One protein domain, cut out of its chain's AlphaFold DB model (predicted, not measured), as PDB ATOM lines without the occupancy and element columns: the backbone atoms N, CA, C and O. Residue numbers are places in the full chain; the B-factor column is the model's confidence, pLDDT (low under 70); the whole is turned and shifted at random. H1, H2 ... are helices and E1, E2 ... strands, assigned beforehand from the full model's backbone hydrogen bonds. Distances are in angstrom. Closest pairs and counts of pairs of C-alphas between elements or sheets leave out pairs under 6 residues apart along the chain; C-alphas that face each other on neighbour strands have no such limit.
ATOM      1  N   GLY A  81     174.312 123.749 156.729       59.69
ATOM      2  CA  GLY A  81     175.430 123.167 155.990       59.69
ATOM      3  C   GLY A  81     176.272 122.228 156.858       59.69
ATOM      4  O   GLY A  81     176.684 122.576 157.962       59.69
ATOM      5  N   THR A  82     176.521 121.018 156.360       84.50
ATOM      6  CA  THR A  82     177.376 120.050 157.048       84.50
ATOM      7  C   THR A  82     178.832 120.505 156.990       84.50
ATOM      8  O   THR A  82     179.331 120.904 155.932       84.50
ATOM      9  N   TYR A  83     179.537 120.407 158.113       90.38
ATOM     10  CA  TYR A  83     180.990 120.526 158.163       90.38
ATOM     11  C   TYR A  83     181.601 119.332 158.894       90.38
ATOM     12  O   TYR A  83     180.959 118.664 159.701       90.38
ATOM     13  N   HIS A  84     182.859 119.059 158.581       92.56
ATOM     14  CA  HIS A  84     183.622 117.960 159.147       92.56
ATOM     15  C   HIS A  84     184.611 118.485 160.171       92.56
ATOM     16  O   HIS A  84     185.213 119.534 159.967       92.56
ATOM     17  N   GLN A  85     184.802 117.738 161.254       92.88
ATOM     18  CA  GLN A  85     185.744 118.051 162.323       92.88
ATOM     19  C   GLN A  85     186.799 116.948 162.409       92.88
ATOM     20  O   GLN A  85     186.484 115.760 162.352       92.88
ATOM     21  N   GLY A  86     188.063 117.338 162.544       88.88
ATOM     22  CA  GLY A  86     189.198 116.427 162.544       88.88
ATOM     23  C   GLY A  86     190.344 116.895 163.436       88.88
ATOM     24  O   GLY A  86     190.507 118.078 163.729       88.88
ATOM     25  N   ALA A  87     191.176 115.945 163.863       85.81
ATOM     26  CA  ALA A  87     192.268 116.196 164.806       85.81
ATOM     27  C   ALA A  87     193.522 116.818 164.157       85.81
ATOM     28  O   ALA A  87     194.455 117.219 164.853       85.81
ATOM     29  N   ASN A  88     193.596 116.852 162.823       87.75
ATOM     30  CA  ASN A  88     194.726 117.401 162.076       87.75
ATOM     31  C   ASN A  88     194.287 117.932 160.700       87.75
ATOM     32  O   ASN A  88     193.177 117.666 160.246       87.75
ATOM     33  N   ALA A  89     195.182 118.666 160.034       85.31
ATOM     34  CA  ALA A  89     194.919 119.243 158.715       85.31
ATOM     35  C   ALA A  89     194.604 118.182 157.647       85.31
ATOM     36  O   ALA A  89     193.779 118.434 156.772       85.31
ATOM     37  N   ASP A  90     195.214 116.995 157.739       88.94
ATOM     38  CA  ASP A  90     194.998 115.903 156.783       88.94
ATOM     39  C   ASP A  90     193.565 115.359 156.859       88.94
ATOM     40  O   ASP A  90     192.993 114.966 155.847       88.94
ATOM     41  N   SER A  91     192.955 115.416 158.047       90.00
ATOM     42  CA  SER A  91     191.573 114.980 158.294       90.00
ATOM     43  C   SER A  91     190.542 115.834 157.556       90.00
ATOM     44  O   SER A  91     189.410 115.403 157.381       90.00
ATOM     45  N   VAL A  92     190.927 117.044 157.140       91.06
ATOM     46  CA  VAL A  92     190.075 117.963 156.378       91.06
ATOM     47  C   VAL A  92     190.696 118.329 155.027       91.06
ATOM     48  O   VAL A  92     190.328 119.335 154.425       91.06
ATOM     49  N   ALA A  93     191.671 117.547 154.550       89.88
ATOM     50  CA  ALA A  93     192.430 117.871 153.343       89.88
ATOM     51  C   ALA A  93     191.546 117.968 152.091       89.88
ATOM     52  O   ALA A  93     191.802 118.832 151.249       89.88
ATOM     53  N   GLU A  94     190.520 117.114 152.011       91.12
ATOM     54  CA  GLU A  94     189.576 117.030 150.892       91.12
ATOM     55  C   GLU A  94     188.667 118.255 150.758       91.12
ATOM     56  O   GLU A  94     188.255 118.568 149.645       91.12
ATOM     57  N   TYR A  95     188.426 118.983 151.854       92.75
ATOM     58  CA  TYR A  95     187.539 120.143 151.851       92.75
ATOM     59  C   TYR A  95     188.222 121.378 151.286       92.75
ATOM     60  O   TYR A  95     189.382 121.678 151.593       92.75
ATOM     61  N   LEU A  96     187.477 122.153 150.512       91.12
ATOM     62  CA  LEU A  96     187.932 123.397 149.919       91.12
ATOM     63  C   LEU A  96     188.223 124.452 150.993       91.12
ATOM     64  O   LEU A  96     189.299 125.061 150.985       91.12
ATOM     65  N   TYR A  97     187.314 124.622 151.954       94.00
ATOM     66  CA  TYR A  97     187.464 125.579 153.047       94.00
ATOM     67  C   TYR A  97     187.909 124.866 154.313       94.00
ATOM     68  O   TYR A  97     187.244 123.967 154.824       94.00
ATOM     69  N   LYS A  98     189.057 125.303 154.827       95.38
ATOM     70  CA  LYS A  98     189.682 124.749 156.024       95.38
ATOM     71  C   LYS A  98     189.709 125.829 157.091       95.38
ATOM     72  O   LYS A  98     190.269 126.905 156.879       95.38
ATOM     73  N   ILE A  99     189.119 125.542 158.240       95.38
ATOM     74  CA  ILE A  99     189.111 126.418 159.406       95.38
ATOM     75  C   ILE A  99     189.812 125.688 160.546       95.38
ATOM     76  O   ILE A  99     189.704 124.483 160.716       95.38
ATOM     77  N   TRP A 100     190.577 126.426 161.320       92.56
ATOM     78  CA  TRP A 100     191.224 125.955 162.531       92.56
ATOM     79  C   TRP A 100     190.543 126.619 163.720       92.56
ATOM     80  O   TRP A 100     190.339 127.839 163.695       92.56
ATOM     81  N   ASP A 101     190.310 125.866 164.798       93.00
ATOM     82  CA  ASP A 101     189.901 126.413 166.095       93.00
ATOM     83  C   ASP A 101     191.056 126.466 167.116       93.00
ATOM     84  O   ASP A 101     191.652 125.461 167.509       93.00
ATOM     85  N   ASP A 102     191.387 127.684 167.556       90.25
ATOM     86  CA  ASP A 102     192.442 127.946 168.532       90.25
ATOM     87  C   ASP A 102     191.946 127.936 169.991       90.25
ATOM     88  O   ASP A 102     192.785 128.033 170.896       90.25
ATOM     89  N   SER A 103     190.634 127.810 170.228       87.50
ATOM     90  CA  SER A 103     190.006 127.781 171.559       87.50
ATOM     91  C   SER A 103     190.106 126.426 172.261       87.50
ATOM     92  O   SER A 103     190.131 126.385 173.492       87.50
ATOM     93  N   VAL A 104     190.237 125.337 171.505       84.38
ATOM     94  CA  VAL A 104     190.315 123.961 172.022       84.38
ATOM     95  C   VAL A 104     191.739 123.394 171.980       84.38
ATOM     96  O   VAL A 104     192.627 123.882 171.261       84.38
ATOM     97  N   ARG A 105     192.006 122.401 172.841       82.56
ATOM     98  CA  ARG A 105     193.302 121.712 172.953       82.56
ATOM     99  C   ARG A 105     193.082 120.194 173.105       82.56
ATOM    100  O   ARG A 105     192.448 119.808 174.082       82.56
ATOM    101  N   PRO A 106     193.664 119.341 172.233       83.00
ATOM    102  CA  PRO A 106     194.458 119.692 171.047       83.00
ATOM    103  C   PRO A 106     193.649 120.514 170.032       83.00
ATOM    104  O   PRO A 106     192.437 120.619 170.144       83.00
ATOM    105  N   ARG A 107     194.345 121.190 169.113       86.38
ATOM    106  CA  ARG A 107     193.688 122.020 168.093       86.38
ATOM    107  C   ARG A 107     192.837 121.155 167.180       86.38
ATOM    108  O   ARG A 107     193.263 120.061 166.813       86.38
ATOM    109  N   GLU A 108     191.705 121.701 166.771       91.50
ATOM    110  CA  GLU A 108     190.766 121.033 165.884       91.50
ATOM    111  C   GLU A 108     190.724 121.736 164.530       91.50
ATOM    112  O   GLU A 108     190.852 122.961 164.426       91.50
ATOM    113  N   PHE A 109     190.587 120.925 163.488       94.19
ATOM    114  CA  PHE A 109     190.455 121.355 162.108       94.19
ATOM    115  C   PHE A 109     189.037 121.078 161.635       94.19
ATOM    116  O   PHE A 109     188.487 120.011 161.888       94.19
ATOM    117  N   LEU A 110     188.473 122.045 160.931       95.88
ATOM    118  CA  LEU A 110     187.119 122.037 160.415       95.88
ATOM    119  C   LEU A 110     187.185 122.170 158.895       95.88
ATOM    120  O   LEU A 110     187.958 122.981 158.378       95.88
ATOM    121  N   GLY A 111     186.410 121.361 158.186       96.00
ATOM    122  CA  GLY A 111     186.388 121.298 156.731       96.00
ATOM    123  C   GLY A 111     184.971 121.421 156.190       96.00
ATOM    124  O   GLY A 111     184.053 120.797 156.716       96.00
ATOM    125  N   THR A 112     184.784 122.221 155.147       95.88
ATOM    126  CA  THR A 112     183.522 122.289 154.399       95.88
ATOM    127  C   THR A 112     183.755 122.757 152.961       95.88
ATOM    128  O   THR A 112     184.791 123.349 152.655       95.88
ATOM    129  N   ASP A 113     182.781 122.508 152.089       93.56
ATOM    130  CA  ASP A 113     182.796 122.883 150.668       93.56
ATOM    131  C   ASP A 113     181.734 123.930 150.311       93.56
ATOM    132  O   ASP A 113     181.610 124.314 149.146       93.56
ATOM    133  N   SER A 114     180.970 124.420 151.291       93.75
ATOM    134  CA  SER A 114     179.876 125.362 151.055       93.75
ATOM    135  C   SER A 114     179.929 126.586 151.961       93.75
ATOM    136  O   SER A 114     180.511 126.580 153.046       93.75
ATOM    137  N   GLU A 115     179.277 127.649 151.492       94.50
ATOM    138  CA  GLU A 115     179.016 128.859 152.270       94.50
ATOM    139  C   GLU A 115     178.217 128.534 153.537       94.50
ATOM    140  O   GLU A 115     178.668 128.854 154.636       94.50
ATOM    141  N   ASP A 116     177.124 127.774 153.396       94.88
ATOM    142  CA  ASP A 116     176.288 127.318 154.512       94.88
ATOM    143  C   ASP A 116     177.092 126.553 155.573       94.88
ATOM    144  O   ASP A 116     176.825 126.670 156.766       94.88
ATOM    145  N   GLY A 117     178.092 125.766 155.162       95.88
ATOM    146  CA  GLY A 117     178.951 125.047 156.098       95.88
ATOM    147  C   GLY A 117     179.905 125.972 156.853       95.88
ATOM    148  O   GLY A 117     180.163 125.752 158.036       95.88
ATOM    149  N   ILE A 118     180.399 127.042 156.218       95.38
ATOM    150  CA  ILE A 118     181.178 128.079 156.912       95.38
ATOM    151  C   ILE A 118     180.283 128.805 157.920       95.38
ATOM    152  O   ILE A 118     180.702 129.038 159.055       95.38
ATOM    153  N   GLU A 119     179.056 129.153 157.535       95.44
ATOM    154  CA  GLU A 119     178.099 129.805 158.433       95.44
ATOM    155  C   GLU A 119     177.711 128.915 159.619       95.44
ATOM    156  O   GLU A 119     177.660 129.403 160.753       95.44
ATOM    157  N   ALA A 120     177.515 127.614 159.389       95.56
ATOM    158  CA  ALA A 120     177.281 126.632 160.442       95.56
ATOM    159  C   ALA A 120     178.460 126.582 161.428       95.56
ATOM    160  O   ALA A 120     178.249 126.733 162.628       95.56
ATOM    161  N   ILE A 121     179.707 126.517 160.936       95.44
ATOM    162  CA  ILE A 121     180.913 126.581 161.782       95.44
ATOM    163  C   ILE A 121     180.934 127.858 162.636       95.44
ATOM    164  O   ILE A 121     181.196 127.806 163.837       95.44
ATOM    165  N   LEU A 122     180.686 129.024 162.028       94.12
ATOM    166  CA  LEU A 122     180.714 130.310 162.736       94.12
ATOM    167  C   LEU A 122     179.599 130.428 163.787       94.12
ATOM    168  O   LEU A 122     179.783 131.123 164.791       94.12
ATOM    169  N   THR A 123     178.462 129.776 163.545       94.00
ATOM    170  CA  THR A 123     177.297 129.766 164.436       94.00
ATOM    171  C   THR A 123     177.512 128.821 165.613       94.00
ATOM    172  O   THR A 123     177.399 129.252 166.761       94.00
ATOM    173  N   ASP A 124     177.883 127.570 165.342       94.81
ATOM    174  CA  ASP A 124     178.079 126.533 166.358       94.81
ATOM    175  C   ASP A 124     179.234 126.875 167.299       94.81
ATOM    176  O   ASP A 124     179.158 126.666 168.508       94.81
ATOM    177  N   LEU A 125     180.297 127.467 166.751       92.12
ATOM    178  CA  LEU A 125     181.497 127.843 167.492       92.12
ATOM    179  C   LEU A 125     181.514 129.341 167.807       92.12
ATOM    180  O   LEU A 125     182.564 129.998 167.823       92.12
ATOM    181  N   GLN A 126     180.341 129.919 168.077       90.19
ATOM    182  CA  GLN A 126     180.243 131.310 168.492       90.19
ATOM    183  C   GLN A 126     181.097 131.559 169.747       90.19
ATOM    184  O   GLN A 126     180.965 130.909 170.780       90.19
ATOM    185  N   GLY A 127     181.990 132.547 169.668       87.88
ATOM    186  CA  GLY A 127     182.927 132.862 170.753       87.88
ATOM    187  C   GLY A 127     184.244 132.081 170.704       87.88
ATOM    188  O   GLY A 127     185.120 132.347 171.528       87.88
ATOM    189  N   HIS A 128     184.436 131.202 169.719       92.12
ATOM    190  CA  HIS A 128     185.710 130.529 169.478       92.12
ATOM    191  C   HIS A 128     186.663 131.381 168.629       92.12
ATOM    192  O   HIS A 128     186.260 132.242 167.843       92.12
ATOM    193  N   SER A 129     187.967 131.161 168.792       93.25
ATOM    194  CA  SER A 129     189.016 131.849 168.037       93.25
ATOM    195  C   SER A 129     189.311 131.095 166.745       93.25
ATOM    196  O   SER A 129     190.281 130.341 166.673       93.25
TER     197      SER A 129
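Overview. This is residues 81 to 129 of the 317 residues of an uncharacterized protein of Diversispora epigaea (UniProt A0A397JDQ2). A small antiparallel sheet of three strands stands in the middle, with the ten-residue helix H2 over one face, running along the strands, and the single-turn helix H1 on the opposite face. E3 is the inner strand, between E1 and E2, and a hairpin of E2 and E3 makes the longer part of the sheet. The printed part has 49 residues, with the named elements E1, H1, E2, E3 and H2 in that order along the chain, and its class is mixed, helices and strands. It is compact, with a radius of gyration of the C-alphas of 9.9 A, and flat, spanning 26 by 25 by 11 A.

Along the chain. E1 is residues 84 to 86, beginning at C-alpha 84 at (183.622, 117.960, 159.147). H1 follows at residues 89 to 92. E2 is residues 97 to 101 and measures 13.3 A from first to last C-alpha. E3 is residues 108 to 112 and measures 13.6 A, beginning at C-alpha 108 at (190.766, 121.033, 165.884). H2 is residues 115 to 124, measures 14.3 A, and ends at C-alpha 124 at (178.079, 126.533, 166.358).

Arrangement. The sheet runs E1, E3, E2, with E1 and E2 as edge strands. E1 and E3 are antiparallel at 153 degrees, with N 84 and O 111 within hydrogen-bond range at 2.8 A. E3 and E2, a hairpin, are antiparallel at 156 degrees, with N 110 and O 99 within hydrogen-bond range at 2.7 A. E1, H1 and E2 form a split strand-helix-strand unit, two strands running the same way with E3 between them, and its crossover is right-handed. H1 is on the sheet at a height of 7.1 A and only just over E3, on which 3 of its C-alphas fall; the closest C-alphas of H1 and E3 are those of Val 92 and Gly 111, 5.0 A apart. H2 is on the opposite face at a height of 9.6 A, over E3 and E2, and runs along the strands, at 12 degrees to E3 on the local plane. The closest C-alphas of H2 and E3 are those of Ile 118 and Thr 112, 6.7 A apart. H1 and H2 are apart. In H2 every O i to N i+4 pair is within hydrogen-bond range, while H1 is too short for such a pair.

Size, cuts and confidence. The two C-alphas farthest apart are those of Glu 94 and Gly 127, at 26.3 A. The printed part has no cut. The links E1 to H1, H1 to E2 and E3 to H2 are tight, and the link E2 to E3, 6 residues, is short. The mean pLDDT of the printed part is 90.9, and residue 81 is under 70.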